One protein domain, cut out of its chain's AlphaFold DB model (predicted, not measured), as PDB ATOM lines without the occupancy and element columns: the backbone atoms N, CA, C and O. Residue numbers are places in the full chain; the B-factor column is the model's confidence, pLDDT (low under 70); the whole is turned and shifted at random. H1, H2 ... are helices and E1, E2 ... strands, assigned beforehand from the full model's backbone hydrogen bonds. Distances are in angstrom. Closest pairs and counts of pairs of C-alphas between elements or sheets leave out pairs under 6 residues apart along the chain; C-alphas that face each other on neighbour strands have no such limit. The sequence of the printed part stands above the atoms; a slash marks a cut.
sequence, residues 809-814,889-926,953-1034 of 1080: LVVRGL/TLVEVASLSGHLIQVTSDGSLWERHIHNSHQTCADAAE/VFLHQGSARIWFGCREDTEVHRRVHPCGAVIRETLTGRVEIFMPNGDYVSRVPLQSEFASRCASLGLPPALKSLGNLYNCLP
ATOM      1  N   LEU A 809     -19.167   0.959 -29.257       59.56
ATOM      2  CA  LEU A 809     -19.919   1.067 -28.006       59.56
ATOM      3  C   LEU A 809     -19.019   0.703 -26.812       59.56
ATOM      4  O   LEU A 809     -18.362  -0.338 -26.825       59.56
ATOM      5  N   VAL A 810     -18.996   1.547 -25.780       59.91
ATOM      6  CA  VAL A 810     -18.226   1.357 -24.543       59.91
ATOM      7  C   VAL A 810     -19.141   1.634 -23.347       59.91
ATOM      8  O   VAL A 810     -19.496   2.771 -23.056       59.91
ATOM      9  N   VAL A 811     -19.542   0.593 -22.621       55.91
ATOM     10  CA  VAL A 811     -20.405   0.742 -21.436       55.91
ATOM     11  C   VAL A 811     -19.534   0.771 -20.182       55.91
ATOM     12  O   VAL A 811     -19.016  -0.259 -19.751       55.91
ATOM     13  N   ARG A 812     -19.350   1.963 -19.601       48.22
ATOM     14  CA  ARG A 812     -18.526   2.184 -18.401       48.22
ATOM     15  C   ARG A 812     -19.379   2.215 -17.134       48.22
ATOM     16  O   ARG A 812     -19.607   3.270 -16.558       48.22
ATOM     17  N   GLY A 813     -19.804   1.045 -16.665       40.47
ATOM     18  CA  GLY A 813     -20.441   0.923 -15.351       40.47
ATOM     19  C   GLY A 813     -19.464   1.250 -14.215       40.47
ATOM     20  O   GLY A 813     -18.769   0.358 -13.727       40.47
ATOM     21  N   LEU A 814     -19.405   2.517 -13.799       41.94
ATOM     22  CA  LEU A 814     -18.698   2.937 -12.591       41.94
ATOM     23  C   LEU A 814     -19.424   2.373 -11.361       41.94
ATOM     24  O   LEU A 814     -20.647   2.436 -11.269       41.94
ATOM     25  N   THR A 889     -21.503   8.501 -16.228       70.88
ATOM     26  CA  THR A 889     -21.713   8.133 -17.637       70.88
ATOM     27  C   THR A 889     -22.180   6.682 -17.736       70.88
ATOM     28  O   THR A 889     -21.385   5.757 -17.595       70.88
ATOM     29  N   LEU A 890     -23.467   6.475 -18.020       79.06
ATOM     30  CA  LEU A 890     -24.073   5.152 -18.195       79.06
ATOM     31  C   LEU A 890     -23.591   4.464 -19.480       79.06
ATOM     32  O   LEU A 890     -23.352   3.256 -19.497       79.06
ATOM     33  N   VAL A 891     -23.472   5.227 -20.572       84.75
ATOM     34  CA  VAL A 891     -23.117   4.721 -21.908       84.75
ATOM     35  C   VAL A 891     -22.199   5.715 -22.610       84.75
ATOM     36  O   VAL A 891     -22.471   6.912 -22.606       84.75
ATOM     37  N   GLU A 892     -21.144   5.218 -23.254       85.56
ATOM     38  CA  GLU A 892     -20.236   5.979 -24.110       85.56
ATOM     39  C   GLU A 892     -20.208   5.339 -25.513       85.56
ATOM     40  O   GLU A 892     -20.090   4.121 -25.659       85.56
ATOM     41  N   VAL A 893     -20.360   6.144 -26.564       86.44
ATOM     42  CA  VAL A 893     -20.409   5.701 -27.965       86.44
ATOM     43  C   VAL A 893     -19.456   6.562 -28.782       86.44
ATOM     44  O   VAL A 893     -19.629   7.777 -28.862       86.44
ATOM     45  N   ALA A 894     -18.461   5.942 -29.412       82.81
ATOM     46  CA  ALA A 894     -17.533   6.631 -30.300       82.81
ATOM     47  C   ALA A 894     -17.906   6.393 -31.773       82.81
ATOM     48  O   ALA A 894     -18.030   5.250 -32.228       82.81
ATOM     49  N   SER A 895     -18.061   7.489 -32.519       74.12
ATOM     50  CA  SER A 895     -18.137   7.489 -33.980       74.12
ATOM     51  C   SER A 895     -16.744   7.361 -34.599       74.12
ATOM     52  O   SER A 895     -15.775   7.904 -34.069       74.12
ATOM     53  N   LEU A 896     -16.660   6.747 -35.783       64.19
ATOM     54  CA  LEU A 896     -15.458   6.775 -36.628       64.19
ATOM     55  C   LEU A 896     -15.081   8.202 -37.081       64.19
ATOM     56  O   LEU A 896     -13.948   8.432 -37.484       64.19
ATOM     57  N   SER A 897     -16.007   9.164 -36.981       71.50
ATOM     58  CA  SER A 897     -15.777  10.598 -37.222       71.50
ATOM     59  C   SER A 897     -15.352  11.394 -35.973       71.50
ATOM     60  O   SER A 897     -15.399  12.622 -35.983       71.50
ATOM     61  N   GLY A 898     -15.007  10.727 -34.865       74.56
ATOM     62  CA  GLY A 898     -14.519  11.378 -33.640       74.56
ATOM     63  C   GLY A 898     -15.564  12.143 -32.821       74.56
ATOM     64  O   GLY A 898     -15.198  12.858 -31.885       74.56
ATOM     65  N   HIS A 899     -16.856  11.995 -33.131       79.75
ATOM     66  CA  HIS A 899     -17.917  12.360 -32.189       79.75
ATOM     67  C   HIS A 899     -17.950  11.335 -31.055       79.75
ATOM     68  O   HIS A 899     -18.102  10.134 -31.302       79.75
ATOM     69  N   LEU A 900     -17.837  11.817 -29.822       87.38
ATOM     70  CA  LEU A 900     -18.049  11.031 -28.616       87.38
ATOM     71  C   LEU A 900     -19.422  11.379 -28.047       87.38
ATOM     72  O   LEU A 900     -19.640  12.515 -27.629       87.38
ATOM     73  N   ILE A 901     -20.335  10.411 -28.038       90.62
ATOM     74  CA  ILE A 901     -21.657  10.552 -27.430       90.62
ATOM     75  C   ILE A 901     -21.633   9.857 -26.069       90.62
ATOM     76  O   ILE A 901     -21.355   8.664 -25.988       90.62
ATOM     77  N   GLN A 902     -21.935  10.586 -25.001       91.56
ATOM     78  CA  GLN A 902     -22.048  10.055 -23.643       91.56
ATOM     79  C   GLN A 902     -23.475  10.273 -23.125       91.56
ATOM     80  O   GLN A 902     -24.064  11.329 -23.336       91.56
ATOM     81  N   VAL A 903     -24.050   9.283 -22.447       88.88
ATOM     82  CA  VAL A 903     -25.353   9.403 -21.773       88.88
ATOM     83  C   VAL A 903     -25.111   9.332 -20.273       88.88
ATOM     84  O   VAL A 903     -24.616   8.314 -19.788       88.88
ATOM     85  N   THR A 904     -25.426  10.401 -19.546       89.62
ATOM     86  CA  THR A 904     -25.241  10.474 -18.087       89.62
ATOM     87  C   THR A 904     -26.470   9.985 -17.321       89.62
ATOM     88  O   THR A 904     -27.555   9.830 -17.882       89.62
ATOM     89  N   SER A 905     -26.305   9.719 -16.024       84.69
ATOM     90  CA  SER A 905     -27.341   9.177 -15.132       84.69
ATOM     91  C   SER A 905     -28.585  10.061 -14.968       84.69
ATOM     92  O   SER A 905     -29.654   9.547 -14.651       84.69
ATOM     93  N   ASP A 906     -28.484  11.360 -15.261       85.81
ATOM     94  CA  ASP A 906     -29.621  12.286 -15.364       85.81
ATOM     95  C   ASP A 906     -30.442  12.118 -16.660       85.81
ATOM     96  O   ASP A 906     -31.415  12.839 -16.872       85.81
ATOM     97  N   GLY A 907     -30.043  11.211 -17.556       85.69
ATOM     98  CA  GLY A 907     -30.651  11.001 -18.868       85.69
ATOM     99  C   GLY A 907     -30.276  12.050 -19.921       85.69
ATOM    100  O   GLY A 907     -30.843  12.022 -21.015       85.69
ATOM    101  N   SER A 908     -29.354  12.979 -19.630       90.12
ATOM    102  CA  SER A 908     -28.862  13.923 -20.639       90.12
ATOM    103  C   SER A 908     -27.846  13.271 -21.582       90.12
ATOM    104  O   SER A 908     -27.054  12.409 -21.195       90.12
ATOM    105  N   LEU A 909     -27.899  13.674 -22.853       91.56
ATOM    106  CA  LEU A 909     -27.030  13.192 -23.920       91.56
ATOM    107  C   LEU A 909     -25.987  14.262 -24.240       91.56
ATOM    108  O   LEU A 909     -26.315  15.337 -24.737       91.56
ATOM    109  N   TRP A 910     -24.738  13.941 -23.954       92.50
ATOM    110  CA  TRP A 910     -23.547  14.719 -24.255       92.50
ATOM    111  C   TRP A 910     -22.995  14.285 -25.617       92.50
ATOM    112  O   TRP A 910     -22.926  13.095 -25.905       92.50
ATOM    113  N   GLU A 911     -22.566  15.232 -26.440       91.69
ATOM    114  CA  GLU A 911     -21.897  15.039 -27.727       91.69
ATOM    115  C   GLU A 911     -20.641  15.930 -27.730       91.69
ATOM    116  O   GLU A 911     -20.723  17.129 -27.460       91.69
ATOM    117  N   ARG A 912     -19.452  15.357 -27.948       88.38
ATOM    118  CA  ARG A 912     -18.165  16.079 -27.935       88.38
ATOM    119  C   ARG A 912     -17.391  15.834 -29.227       88.38
ATOM    120  O   ARG A 912     -17.247  14.692 -29.662       88.38
ATOM    121  N   HIS A 913     -16.866  16.905 -29.817       82.75
ATOM    122  CA  HIS A 913     -16.135  16.879 -31.084       82.75
ATOM    123  C   HIS A 913     -14.622  16.770 -30.834       82.75
ATOM    124  O   HIS A 913     -13.926  17.782 -30.783       82.75
ATOM    125  N   ILE A 914     -14.105  15.546 -30.660       66.12
ATOM    126  CA  ILE A 914     -12.708  15.326 -30.230       66.12
ATOM    127  C   ILE A 914     -11.699  15.858 -31.257       66.12
ATOM    128  O   ILE A 914     -10.746  16.541 -30.882       66.12
ATOM    129  N   HIS A 915     -11.900  15.579 -32.550       57.06
ATOM    130  CA  HIS A 915     -10.955  16.013 -33.587       57.06
ATOM    131  C   HIS A 915     -10.882  17.542 -33.709       57.06
ATOM    132  O   HIS A 915      -9.778  18.072 -33.809       57.06
ATOM    133  N   ASN A 916     -12.013  18.250 -33.575       55.81
ATOM    134  CA  ASN A 916     -12.047  19.716 -33.621       55.81
ATOM    135  C   ASN A 916     -11.127  20.349 -32.566       55.81
ATOM    136  O   ASN A 916     -10.436  21.303 -32.886       55.81
ATOM    137  N   SER A 917     -11.100  19.834 -31.328       50.69
ATOM    138  CA  SER A 917     -10.297  20.439 -30.251       50.69
ATOM    139  C   SER A 917      -8.811  20.076 -30.282       50.69
ATOM    140  O   SER A 917      -8.008  20.815 -29.729       50.69
ATOM    141  N   HIS A 918      -8.432  18.940 -30.876       47.16
ATOM    142  CA  HIS A 918      -7.023  18.531 -30.933       47.16
ATOM    143  C   HIS A 918      -6.318  19.024 -32.197       47.16
ATOM    144  O   HIS A 918      -5.173  19.459 -32.112       47.16
ATOM    145  N   GLN A 919      -6.990  19.000 -33.351       44.75
ATOM    146  CA  GLN A 919      -6.351  19.344 -34.619       44.75
ATOM    147  C   GLN A 919      -6.043  20.845 -34.713       44.75
ATOM    148  O   GLN A 919      -4.915  21.210 -35.015       44.75
ATOM    149  N   THR A 920      -6.960  21.725 -34.287       46.78
ATOM    150  CA  THR A 920      -6.697  23.179 -34.254       46.78
ATOM    151  C   THR A 920      -5.571  23.580 -33.302       46.78
ATOM    152  O   THR A 920      -4.989  24.650 -33.467       46.78
ATOM    153  N   CYS A 921      -5.277  22.777 -32.276       36.84
ATOM    154  CA  CYS A 921      -4.192  23.055 -31.334       36.84
ATOM    155  C   CYS A 921      -2.843  22.509 -31.820       36.84
ATOM    156  O   CYS A 921      -1.833  23.164 -31.592       36.84
ATOM    157  N   ALA A 922      -2.824  21.377 -32.535       38.62
ATOM    158  CA  ALA A 922      -1.622  20.880 -33.207       38.62
ATOM    159  C   ALA A 922      -1.173  21.842 -34.325       38.62
ATOM    160  O   ALA A 922      -0.061  22.362 -34.260       38.62
ATOM    161  N   ASP A 923      -2.088  22.190 -35.244       38.41
ATOM    162  CA  ASP A 923      -1.880  23.144 -36.352       38.41
ATOM    163  C   ASP A 923      -1.363  24.528 -35.886       38.41
ATOM    164  O   ASP A 923      -0.856  25.310 -36.688       38.41
ATOM    165  N   ALA A 924      -1.546  24.872 -34.606       37.31
ATOM    166  CA  ALA A 924      -1.184  26.166 -34.023       37.31
ATOM    167  C   ALA A 924       0.051  26.122 -33.105       37.31
ATOM    168  O   ALA A 924       0.533  27.180 -32.701       37.31
ATOM    169  N   ALA A 925       0.553  24.930 -32.764       36.25
ATOM    170  CA  ALA A 925       1.784  24.756 -31.997       36.25
ATOM    171  C   ALA A 925       3.020  24.777 -32.911       36.25
ATOM    172  O   ALA A 925       3.978  25.484 -32.616       36.25
ATOM    173  N   GLU A 926       2.966  24.098 -34.064       36.97
ATOM    174  CA  GLU A 926       4.084  24.035 -35.029       36.97
ATOM    175  C   GLU A 926       4.406  25.386 -35.709       36.97
ATOM    176  O   GLU A 926       5.432  25.516 -36.367       36.97
ATOM    177  N   VAL A 953     -15.752  40.085 -35.660       49.53
ATOM    178  CA  VAL A 953     -14.315  39.954 -35.377       49.53
ATOM    179  C   VAL A 953     -13.920  38.475 -35.355       49.53
ATOM    180  O   VAL A 953     -14.312  37.725 -34.456       49.53
ATOM    181  N   PHE A 954     -13.113  38.067 -36.334       41.75
ATOM    182  CA  PHE A 954     -12.545  36.725 -36.422       41.75
ATOM    183  C   PHE A 954     -11.034  36.719 -36.184       41.75
ATOM    184  O   PHE A 954     -10.319  37.651 -36.548       41.75
ATOM    185  N   LEU A 955     -10.544  35.614 -35.629       50.69
ATOM    186  CA  LEU A 955      -9.125  35.301 -35.497       50.69
ATOM    187  C   LEU A 955      -8.852  33.932 -36.128       50.69
ATOM    188  O   LEU A 955      -9.644  33.004 -35.972       50.69
ATOM    189  N   HIS A 956      -7.748  33.800 -36.862       43.75
ATOM    190  CA  HIS A 956      -7.339  32.525 -37.456       43.75
ATOM    191  C   HIS A 956      -6.484  31.724 -36.463       43.75
ATOM    192  O   HIS A 956      -5.514  32.249 -35.921       43.75
ATOM    193  N   GLN A 957      -6.829  30.454 -36.254       48.53
ATOM    194  CA  GLN A 957      -6.018  29.465 -35.541       48.53
ATOM    195  C   GLN A 957      -5.817  28.267 -36.476       48.53
ATOM    196  O   GLN A 957      -6.700  27.415 -36.607       48.53
ATOM    197  N   GLY A 958      -4.675  28.236 -37.169       65.44
ATOM    198  CA  GLY A 958      -4.419  27.269 -38.237       65.44
ATOM    199  C   GLY A 958      -5.507  27.331 -39.315       65.44
ATOM    200  O   GLY A 958      -5.839  28.401 -39.829       65.44
ATOM    201  N   SER A 959      -6.104  26.178 -39.617       46.19
ATOM    202  CA  SER A 959      -7.221  26.043 -40.559       46.19
ATOM    203  C   SER A 959      -8.566  26.604 -40.052       46.19
ATOM    204  O   SER A 959      -9.477  26.829 -40.854       46.19
ATOM    205  N   ALA A 960      -8.718  26.860 -38.747       42.66
ATOM    206  CA  ALA A 960      -9.976  27.303 -38.145       42.66
ATOM    207  C   ALA A 960     -10.089  28.833 -38.022       42.66
ATOM    208  O   ALA A 960      -9.132  29.533 -37.690       42.66
ATOM    209  N   ARG A 961     -11.308  29.353 -38.211       58.09
ATOM    210  CA  ARG A 961     -11.673  30.739 -37.877       58.09
ATOM    211  C   ARG A 961     -12.460  30.757 -36.571       58.09
ATOM    212  O   ARG A 961     -13.550  30.196 -36.498       58.09
ATOM    213  N   ILE A 962     -11.907  31.413 -35.560       57.75
ATOM    214  CA  ILE A 962     -12.566  31.686 -34.286       57.75
ATOM    215  C   ILE A 962     -13.368  32.975 -34.454       57.75
ATOM    216  O   ILE A 962     -12.782  34.042 -34.615       57.75
ATOM    217  N   TRP A 963     -14.696  32.885 -34.428       63.44
ATOM    218  CA  TRP A 963     -15.585  34.037 -34.586       63.44
ATOM    219  C   TRP A 963     -16.062  34.533 -33.220       63.44
ATOM    220  O   TRP A 963     -16.957  33.947 -32.604       63.44
ATOM    221  N   PHE A 964     -15.473  35.618 -32.721       56.81
ATOM    222  CA  PHE A 964     -15.788  36.119 -31.388       56.81
ATOM    223  C   PHE A 964     -17.204  36.718 -31.352       56.81
ATOM    224  O   PHE A 964     -17.549  37.608 -32.124       56.81
ATOM    225  N   GLY A 965     -18.057  36.187 -30.470       55.53
ATOM    226  CA  GLY A 965     -19.447  36.635 -30.281       55.53
ATOM    227  C   GLY A 965     -20.454  36.244 -31.377       55.53
ATOM    228  O   GLY A 965     -21.651  36.437 -31.174       55.53
ATOM    229  N   CYS A 966     -20.017  35.668 -32.500       67.81
ATOM    230  CA  CYS A 966     -20.870  35.410 -33.669       67.81
ATOM    231  C   CYS A 966     -21.338  33.940 -33.740       67.81
ATOM    232  O   CYS A 966     -20.747  33.057 -33.110       67.81
ATOM    233  N   ARG A 967     -22.415  33.645 -34.483       63.09
ATOM    234  CA  ARG A 967     -23.045  32.300 -34.542       63.09
ATOM    235  C   ARG A 967     -22.140  31.231 -35.154       63.09
ATOM    236  O   ARG A 967     -22.279  30.053 -34.839       63.09
ATOM    237  N   GLU A 968     -21.209  31.688 -35.977       73.88
ATOM    238  CA  GLU A 968     -20.210  30.971 -36.762       73.88
ATOM    239  C   GLU A 968     -19.086  30.373 -35.893       73.88
ATOM    240  O   GLU A 968     -18.248  29.624 -36.387       73.88
ATOM    241  N   ASP A 969     -19.079  30.678 -34.591       83.75
ATOM    242  CA  ASP A 969     -18.191  30.084 -33.594       83.75
ATOM    243  C   ASP A 969     -18.371  28.555 -33.498       83.75
ATOM    244  O   ASP A 969     -19.492  28.034 -33.398       83.75
ATOM    245  N   THR A 970     -17.246  27.839 -33.533       86.25
ATOM    246  CA  THR A 970     -17.171  26.379 -33.647       86.25
ATOM    247  C   THR A 970     -17.722  25.694 -32.403       86.25
ATOM    248  O   THR A 970     -17.320  25.991 -31.283       86.25
ATOM    249  N   GLU A 971     -18.604  24.714 -32.590       90.94
ATOM    250  CA  GLU A 971     -19.128  23.885 -31.502       90.94
ATOM    251  C   GLU A 971     -18.092  22.833 -31.080       90.94
ATOM    252  O   GLU A 971     -17.622  22.042 -31.902       90.94
ATOM    253  N   VAL A 972     -17.731  22.833 -29.795       91.69
ATOM    254  CA  VAL A 972     -16.806  21.854 -29.195       91.69
ATOM    255  C   VAL A 972     -17.593  20.772 -28.462       91.69
ATOM    256  O   VAL A 972     -17.261  19.583 -28.543       91.69
ATOM    257  N   HIS A 973     -18.661  21.174 -27.771       93.69
ATOM    258  CA  HIS A 973     -19.495  20.281 -26.983       93.69
ATOM    259  C   HIS A 973     -20.978  20.695 -27.009       93.69
ATOM    260  O   HIS A 973     -21.314  21.876 -27.073       93.69
ATOM    261  N   ARG A 974     -21.871  19.703 -26.942       95.56
ATOM    262  CA  ARG A 974     -23.325  19.846 -26.854       95.56
ATOM    263  C   ARG A 974     -23.900  18.901 -25.802       95.56
ATOM    264  O   ARG A 974     -23.592  17.713 -25.823       95.56
ATOM    265  N   ARG A 975     -24.809  19.375 -24.950       96.12
ATOM    266  CA  ARG A 975     -25.581  18.567 -23.995       96.12
ATOM    267  C   ARG A 975     -27.079  18.767 -24.210       96.12
ATOM    268  O   ARG A 975     -27.595  19.869 -24.060       96.12
ATOM    269  N   VAL A 976     -27.792  17.693 -24.526       95.62
ATOM    270  CA  VAL A 976     -29.254  17.659 -24.659       95.62
ATOM    271  C   VAL A 976     -29.849  17.093 -23.370       95.62
ATOM    272  O   VAL A 976     -29.668  15.914 -23.072       95.62
ATOM    273  N   HIS A 977     -30.562  17.910 -22.599       94.50
ATOM    274  CA  HIS A 977     -31.228  17.471 -21.369       94.50
ATOM    275  C   HIS A 977     -32.570  16.758 -21.645       94.50
ATOM    276  O   HIS A 977     -33.211  17.033 -22.664       94.50
ATOM    277  N   PRO A 978     -33.070  15.909 -20.718       91.69
ATOM    278  CA  PRO A 978     -34.357  15.215 -20.869       91.69
ATOM    279  C   PRO A 978     -35.562  16.144 -21.066       91.69
ATOM    280  O   PRO A 978     -36.530  15.773 -21.725       91.69
ATOM    281  N   CYS A 979     -35.498  17.366 -20.527       93.00
ATOM    282  CA  CYS A 979     -36.514  18.403 -20.720       93.00
ATOM    283  C   CYS A 979     -36.570  18.955 -22.159       93.00
ATOM    284  O   CYS A 979     -37.476  19.716 -22.482       93.00
ATOM    285  N   GLY A 980     -35.621  18.585 -23.026       91.56
ATOM    286  CA  GLY A 980     -35.514  19.063 -24.404       91.56
ATOM    287  C   GLY A 980     -34.696  20.345 -24.573       91.56
ATOM    288  O   GLY A 980     -34.580  20.821 -25.700       91.56
ATOM    289  N   ALA A 981     -34.119  20.889 -23.496       95.62
ATOM    290  CA  ALA A 981     -33.147  21.973 -23.592       95.62
ATOM    291  C   ALA A 981     -31.816  21.462 -24.175       95.62
ATOM    292  O   ALA A 981     -31.359  20.370 -23.827       95.62
ATOM    293  N   VAL A 982     -31.190  22.259 -25.039       96.56
ATOM    294  CA  VAL A 982     -29.879  21.985 -25.635       96.56
ATOM    295  C   VAL A 982     -28.902  23.055 -25.171       96.56
ATOM    296  O   VAL A 982     -29.075  24.228 -25.486       96.56
ATOM    297  N   ILE A 983     -27.875  22.641 -24.439       96.12
ATOM    298  CA  ILE A 983     -26.726  23.470 -24.085       96.12
ATOM    299  C   ILE A 983     -25.651  23.220 -25.147       96.12
ATOM    300  O   ILE A 983     -25.280  22.074 -25.388       96.12
ATOM    301  N   ARG A 984     -25.170  24.276 -25.795       95.88
ATOM    302  CA  ARG A 984     -24.106  24.278 -26.804       95.88
ATOM    303  C   ARG A 984     -22.940  25.097 -26.269       95.88
ATOM    304  O   ARG A 984     -23.130  26.212 -25.796       95.88
ATOM    305  N   GLU A 985     -21.745  24.535 -26.330       94.00
ATOM    306  CA  GLU A 985     -20.511  25.126 -25.828       94.00
ATOM    307  C   GLU A 985     -19.517  25.271 -26.982       94.00
ATOM    308  O   GLU A 985     -19.163  24.296 -27.661       94.00
ATOM    309  N   THR A 986     -19.098  26.509 -27.232       93.94
ATOM    310  CA  THR A 986     -18.259  26.855 -28.380       93.94
ATOM    311  C   THR A 986     -16.771  26.919 -28.038       93.94
ATOM    312  O   THR A 986     -16.375  26.903 -26.869       93.94
ATOM    313  N   LEU A 987     -15.926  27.028 -29.066       87.44
ATOM    314  CA  LEU A 987     -14.473  27.115 -28.934       87.44
ATOM    315  C   LEU A 987     -14.030  28.381 -28.184       87.44
ATOM    316  O   LEU A 987     -13.092  28.313 -27.393       87.44
ATOM    317  N   THR A 988     -14.744  29.503 -28.336       87.19
ATOM    318  CA  THR A 988     -14.500  30.701 -27.505       87.19
ATOM    319  C   THR A 988     -14.921  30.527 -26.045       87.19
ATOM    320  O   THR A 988     -14.606  31.383 -25.225       87.19
ATOM    321  N   GLY A 989     -15.624  29.446 -25.693       88.88
ATOM    322  CA  GLY A 989     -16.208  29.225 -24.370       88.88
ATOM    323  C   GLY A 989     -17.584  29.864 -24.171       88.88
ATOM    324  O   GLY A 989     -18.045  29.943 -23.033       88.88
ATOM    325  N   ARG A 990     -18.250  30.325 -25.241       92.19
ATOM    326  CA  ARG A 990     -19.640  30.797 -25.172       92.19
ATOM    327  C   ARG A 990     -20.568  29.619 -24.891       92.19
ATOM    328  O   ARG A 990     -20.474  28.580 -25.544       92.19
ATOM    329  N   VAL A 991     -21.476  29.802 -23.935       94.25
ATOM    330  CA  VAL A 991     -22.495  28.811 -23.569       94.25
ATOM    331  C   VAL A 991     -23.853  29.297 -24.060       94.25
ATOM    332  O   VAL A 991     -24.343  30.345 -23.646       94.25
ATOM    333  N   GLU A 992     -24.458  28.533 -24.957       96.19
ATOM    334  CA  GLU A 992     -25.749  28.797 -25.585       96.19
ATOM    335  C   GLU A 992     -26.777  27.782 -25.084       96.19
ATOM    336  O   GLU A 992     -26.607  26.582 -25.271       96.19
ATOM    337  N   ILE A 993     -27.853  28.242 -24.450       96.75
ATOM    338  CA  ILE A 993     -28.936  27.400 -23.939       96.75
ATOM    339  C   ILE A 993     -30.178  27.650 -24.792       96.75
ATOM    340  O   ILE A 993     -30.822  28.696 -24.695       96.75
ATOM    341  N   PHE A 994     -30.514  26.671 -25.627       96.00
ATOM    342  CA  PHE A 994     -31.742  26.626 -26.415       96.00
ATOM    343  C   PHE A 994     -32.804  25.862 -25.622       96.00
ATOM    344  O   PHE A 994     -32.653  24.668 -25.361       96.00
ATOM    345  N   MET A 995     -33.879  26.534 -25.231       96.56
ATOM    346  CA  MET A 995     -34.960  25.955 -24.435       96.56
ATOM    347  C   MET A 995     -36.019  25.283 -25.331       96.56
ATOM    348  O   MET A 995     -36.216  25.686 -26.479       96.56
ATOM    349  N   PRO A 996     -36.746  24.258 -24.839       93.06
ATOM    350  CA  PRO A 996     -37.689  23.471 -25.648       93.06
ATOM    351  C   PRO A 996     -38.912  24.262 -26.149       93.06
ATOM    352  O   PRO A 996     -39.599  23.813 -27.063       93.06
ATOM    353  N   ASN A 997     -39.193  25.425 -25.554       94.12
ATOM    354  CA  ASN A 997     -40.227  26.368 -25.983       94.12
ATOM    355  C   ASN A 997     -39.771  27.304 -27.123       94.12
ATOM    356  O   ASN A 997     -40.617  27.960 -27.727       94.12
ATOM    357  N   GLY A 998     -38.472  27.339 -27.437       92.44
ATOM    358  CA  GLY A 998     -37.871  28.220 -28.439       92.44
ATOM    359  C   GLY A 998     -37.073  29.397 -27.868       92.44
ATOM    360  O   GLY A 998     -36.449  30.106 -28.658       92.44
ATOM    361  N   ASP A 999     -37.049  29.595 -26.545       94.50
ATOM    362  CA  ASP A 999     -36.231  30.650 -25.933       94.50
ATOM    363  C   ASP A 999     -34.733  30.345 -26.090       94.50
ATOM    364  O   ASP A 999     -34.305  29.187 -26.126       94.50
ATOM    365  N   TYR A1000     -33.924  31.398 -26.164       93.56
ATOM    366  CA  TYR A1000     -32.479  31.318 -26.350       93.56
ATOM    367  C   TYR A1000     -31.774  32.224 -25.342       93.56
ATOM    368  O   TYR A1000     -31.997  33.435 -25.325       93.56
ATOM    369  N   VAL A1001     -30.903  31.634 -24.528       93.44
ATOM    370  CA  VAL A1001     -30.018  32.347 -23.600       93.44
ATOM    371  C   VAL A1001     -28.582  32.122 -24.054       93.44
ATOM    372  O   VAL A1001     -28.201  30.996 -24.358       93.44
ATOM    373  N   SER A1002     -27.765  33.171 -24.094       93.88
ATOM    374  CA  SER A1002     -26.349  33.061 -24.447       93.88
ATOM    375  C   SER A1002     -25.497  33.770 -23.410       93.88
ATOM    376  O   SER A1002     -25.725  34.941 -23.111       93.88
ATOM    377  N   ARG A1003     -24.513  33.056 -22.860       92.69
ATOM    378  CA  ARG A1003     -23.515  33.596 -21.942       92.69
ATOM    379  C   ARG A1003     -22.156  33.622 -22.632       92.69
ATOM    380  O   ARG A1003     -21.577  32.580 -22.936       92.69
ATOM    381  N   VAL A1004     -21.638  34.831 -22.815       88.19
ATOM    382  CA  VAL A1004     -20.222  35.088 -23.106       88.19
ATOM    383  C   VAL A1004     -19.401  34.712 -21.857       88.19
ATOM    384  O   VAL A1004     -19.830  35.051 -20.749       88.19
ATOM    385  N   PRO A1005     -18.268  33.997 -21.980       84.25
ATOM    386  CA  PRO A1005     -17.457  33.618 -20.826       84.25
ATOM    387  C   PRO A1005     -16.782  34.836 -20.193       84.25
ATOM    388  O   PRO A1005     -16.478  35.831 -20.856       84.25
ATOM    389  N   LEU A1006     -16.512  34.740 -18.894       83.50
ATOM    390  CA  LEU A1006     -15.737  35.734 -18.163       83.50
ATOM    391  C   LEU A1006     -14.265  35.713 -18.600       83.50
ATOM    392  O   LEU A1006     -13.749  34.695 -19.057       83.50
ATOM    393  N   GLN A1007     -13.565  36.826 -18.368       76.00
ATOM    394  CA  GLN A1007     -12.108  36.979 -18.527       76.00
ATOM    395  C   GLN A1007     -11.321  35.768 -17.983       76.00
ATOM    396  O   GLN A1007     -10.491  35.188 -18.678       76.00
ATOM    397  N   SER A1008     -11.620  35.349 -16.751       80.19
ATOM    398  CA  SER A1008     -10.989  34.201 -16.089       80.19
ATOM    399  C   SER A1008     -11.342  32.855 -16.731       80.19
ATOM    400  O   SER A1008     -10.483  31.984 -16.832       80.19
ATOM    401  N   GLU A1009     -12.582  32.681 -17.191       80.12
ATOM    402  CA  GLU A1009     -13.056  31.452 -17.839       80.12
ATOM    403  C   GLU A1009     -12.439  31.287 -19.233       80.12
ATOM    404  O   GLU A1009     -12.014  30.189 -19.590       80.12
ATOM    405  N   PHE A1010     -12.316  32.381 -19.992       80.06
ATOM    406  CA  PHE A1010     -11.607  32.404 -21.270       80.06
ATOM    407  C   PHE A1010     -10.116  32.098 -21.078       80.06
ATOM    408  O   PHE A1010      -9.615  31.142 -21.661       80.06
ATOM    409  N   ALA A1011      -9.423  32.811 -20.184       74.44
ATOM    410  CA  ALA A1011      -8.004  32.568 -19.908       74.44
ATOM    411  C   ALA A1011      -7.728  31.132 -19.403       74.44
ATOM    412  O   ALA A1011      -6.753  30.502 -19.816       74.44
ATOM    413  N   SER A1012      -8.616  30.574 -18.568       78.06
ATOM    414  CA  SER A1012      -8.547  29.178 -18.109       78.06
ATOM    415  C   SER A1012      -8.741  28.167 -19.251       78.06
ATOM    416  O   SER A1012      -8.038  27.154 -19.311       78.06
ATOM    417  N   ARG A1013      -9.627  28.454 -20.214       73.88
ATOM    418  CA  ARG A1013      -9.783  27.665 -21.450       73.88
ATOM    419  C   ARG A1013      -8.554  27.770 -22.353       73.88
ATOM    420  O   ARG A1013      -8.070  26.742 -22.816       73.88
ATOM    421  N   CYS A1014      -7.986  28.963 -22.536       74.44
ATOM    422  CA  CYS A1014      -6.739  29.152 -23.286       74.44
ATOM    423  C   CYS A1014      -5.563  28.379 -22.669       74.44
ATOM    424  O   CYS A1014      -4.722  27.849 -23.396       74.44
ATOM    425  N   ALA A1015      -5.511  28.277 -21.338       73.88
ATOM    426  CA  ALA A1015      -4.526  27.462 -20.637       73.88
ATOM    427  C   ALA A1015      -4.781  25.951 -20.797       73.88
ATOM    428  O   ALA A1015      -3.856  25.220 -21.142       73.88
ATOM    429  N   SER A1016      -6.017  25.480 -20.587       73.88
ATOM    430  CA  SER A1016      -6.345  24.042 -20.569       73.88
ATOM    431  C   SER A1016      -6.454  23.389 -21.953       73.88
ATOM    432  O   SER A1016      -6.178  22.198 -22.080       73.88
ATOM    433  N   LEU A1017      -6.791  24.151 -22.999       70.31
ATOM    434  CA  LEU A1017      -6.769  23.695 -24.396       70.31
ATOM    435  C   LEU A1017      -5.377  23.796 -25.047       70.31
ATOM    436  O   LEU A1017      -5.228  23.419 -26.206       70.31
ATOM    437  N   GLY A1018      -4.370  24.318 -24.336       68.75
ATOM    438  CA  GLY A1018      -3.017  24.491 -24.871       68.75
ATOM    439  C   GLY A1018      -2.911  25.554 -25.970       68.75
ATOM    440  O   GLY A1018      -2.057  25.434 -26.841       68.75
ATOM    441  N   LEU A1019      -3.767  26.584 -25.954       66.19
ATOM    442  CA  LEU A1019      -3.782  27.606 -27.007       66.19
ATOM    443  C   LEU A1019      -2.472  28.430 -27.038       66.19
ATOM    444  O   LEU A1019      -1.823  28.581 -25.991       66.19
ATOM    445  N   PRO A1020      -2.089  29.000 -28.202       57.28
ATOM    446  CA  PRO A1020      -0.856  29.776 -28.346       57.28
ATOM    447  C   PRO A1020      -0.723  30.933 -27.340       57.28
ATOM    448  O   PRO A1020      -1.737  31.502 -26.919       57.28
ATOM    449  N   PRO A1021       0.507  31.358 -26.980       50.44
ATOM    450  CA  PRO A1021       0.736  32.467 -26.046       50.44
ATOM    451  C   PRO A1021       0.001  33.767 -26.415       50.44
ATOM    452  O   PRO A1021      -0.514  34.448 -25.530       50.44
ATOM    453  N   ALA A1022      -0.151  34.057 -27.711       53.38
ATOM    454  CA  ALA A1022      -0.908  35.206 -28.215       53.38
ATOM    455  C   ALA A1022      -2.418  35.174 -27.880       53.38
ATOM    456  O   ALA A1022      -3.056  36.220 -27.833       53.38
ATOM    457  N   LEU A1023      -2.999  33.999 -27.602       54.31
ATOM    458  CA  LEU A1023      -4.375  33.881 -27.093       54.31
ATOM    459  C   LEU A1023      -4.441  33.914 -25.560       54.31
ATOM    460  O   LEU A1023      -5.500  34.190 -25.006       54.31
ATOM    461  N   LYS A1024      -3.316  33.702 -24.864       57.25
ATOM    462  CA  LYS A1024      -3.208  33.873 -23.405       57.25
ATOM    463  C   LYS A1024      -3.037  35.347 -23.009       57.25
ATOM    464  O   LYS A1024      -3.453  35.726 -21.917       57.25
ATOM    465  N   SER A1025      -2.477  36.188 -23.886       53.06
ATOM    466  CA  SER A1025      -2.406  37.648 -23.694       53.06
ATOM    467  C   SER A1025      -3.729  38.372 -23.997       53.06
ATOM    468  O   SER A1025      -3.979  39.452 -23.452       53.06
ATOM    469  N   LEU A1026      -4.630  37.767 -24.783       55.22
ATOM    470  CA  LEU A1026      -6.024  38.204 -24.930       55.22
ATOM    471  C   LEU A1026      -6.826  37.905 -23.652       55.22
ATOM    472  O   LEU A1026      -7.665  37.011 -23.609       55.22
ATOM    473  N   GLY A1027      -6.585  38.686 -22.597       50.75
ATOM    474  CA  GLY A1027      -7.208  38.480 -21.286       50.75
ATOM    475  C   GLY A1027      -8.744  38.432 -21.292       50.75
ATOM    476  O   GLY A1027      -9.328  37.845 -20.388       50.75
ATOM    477  N   ASN A1028      -9.419  39.013 -22.286       58.91
ATOM    478  CA  ASN A1028     -10.846  38.797 -22.527       58.91
ATOM    479  C   ASN A1028     -11.210  39.039 -24.006       58.91
ATOM    480  O   ASN A1028     -10.446  39.637 -24.762       58.91
ATOM    481  N   LEU A1029     -12.428  38.640 -24.381       53.94
ATOM    482  CA  LEU A1029     -12.991  38.781 -25.731       53.94
ATOM    483  C   LEU A1029     -13.172  40.240 -26.201       53.94
ATOM    484  O   LEU A1029     -13.187  40.503 -27.400       53.94
ATOM    485  N   TYR A1030     -13.280  41.200 -25.278       55.34
ATOM    486  CA  TYR A1030     -13.396  42.629 -25.586       55.34
ATOM    487  C   TYR A1030     -12.047  43.270 -25.953       55.34
ATOM    488  O   TYR A1030     -12.038  44.310 -26.608       55.34
ATOM    489  N   ASN A1031     -10.913  42.640 -25.618       59.34
ATOM    490  CA  ASN A1031      -9.586  43.079 -26.072       59.34
ATOM    491  C   ASN A1031      -9.425  42.956 -27.604       59.34
ATOM    492  O   ASN A1031      -8.550  43.602 -28.176       59.34
ATOM    493  N   CYS A1032     -10.276  42.164 -28.270       52.59
ATOM    494  CA  CYS A1032     -10.337  42.049 -29.728       52.59
ATOM    495  C   CYS A1032     -11.156  43.174 -30.397       52.59
ATOM    496  O   CYS A1032     -11.171  43.266 -31.622       52.59
ATOM    497  N   LEU A1033     -11.868  44.010 -29.630       45.03
ATOM    498  CA  LEU A1033     -12.650  45.119 -30.186       45.03
ATOM    499  C   LEU A1033     -11.747  46.303 -30.575       45.03
ATOM    500  O   LEU A1033     -10.710  46.505 -29.938       45.03
ATOM    501  N   PRO A1034     -12.149  47.148 -31.545       49.91
ATOM    502  CA  PRO A1034     -11.412  48.362 -31.891       49.91
ATOM    503  C   PRO A1034     -11.190  49.289 -30.678       49.91
ATOM    504  O   PRO A1034     -12.085  49.394 -29.831       49.91
TER     505      PRO A1034
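What this domain is: This is residues 809 to 814, 889 to 926 and 953 to 1034 of the 1080 residues of the protein "uncharacterized protein LOC113147516" of Cyclospora cayetanensis (UniProt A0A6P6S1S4). One twisted wall of seven antiparallel strands makes the main body, and the smaller parts gather beyond one end of its strands: helix H1 running off from E3, the little hairpin E4 and E5, and a loose group of H2, H3 and H4. No named helix covers a face of the wall; H1 only grazes it. The printed part has 126 residues, with nine named strands and four named helices in the order E1 E2 E3 H1 E4 E5 E6 E7 E8 E9 H2 H3 H4, and its class is mixed, helices and strands. The large sheet runs E1 E2 E3 E6 E7 E8 E9. The whole is compact, with a radius of gyration of the C-alphas of 15.9 A and spans of 46 by 37 by 23 A.

How they stand to each other: E1, residues 889 to 894, is an edge strand, antiparallel to E2, residues 899 to 904, with N 893 and O 901 2.8 A apart. Residues 809 to 810 form a short antiparallel pairing with residues 892 to 893 of E1. E3, residues 909 to 913, completes a meander, each strand the antiparallel neighbour of the one before; N 902 and O 910 are 2.8 A apart. H1, residues 914 to 925, only grazes the sheet with residues 914 to 917. E4, residues 954 to 957, and E5, residues 960 to 963, form a hairpin, with N 962 and O 955 2.8 A apart; the closest C-alphas of H1 and E4, Ala 924 and Gln 957, are 6.0 A apart. E6, residues 971 to 976, is the antiparallel neighbour of E3, with N 911 and O 974 2.8 A apart. A second meander joins E6 to E7, residues 982 to 986, E8, residues 991 to 994, and E9, residues 1000 to 1003, the other edge strand; N 975 and O 983, N 984 and O 992, and N 993 and O 1001 are each 2.8 A apart. H2, residues 1007 to 1016, touches H3, residues 1021 to 1024, closest at the C-alphas of Cys 1014 and Lys 1024, 5.9 A. H4, residues 1029 to 1032, is close to H2 but not clearly touching, with the C-alphas of Gln 1007 and Leu 1029 closest at 7.5 A. Every O i to N i+4 pair is within hydrogen-bond range in H2, and 5 of 8 in H1; H3 and H4 are too short for such a pair.

Where its parts are: E1 begins at C-alpha 889 (-21.713, 8.133, -17.637). E2 is 16.0 A long, E6 13.7 A, H1 17.4 A and H2 14.3 A. H4 ends at C-alpha 1032 (-10.337, 42.049, -29.728).

The domain as a whole: The two C-alphas farthest apart, of Gly 813 and Pro 1034, are 51.0 A apart. Residues 815 to 888 and 927 to 952 are not printed; the gaps between C-alphas are 7.8 A and 24.3 A. Of the links that are printed whole, E5 to E6 is short and the others are tight. Mean pLDDT of the printed part is 72.8, with 52 residues under 70, among them 914 to 926 and 1018 to 1034.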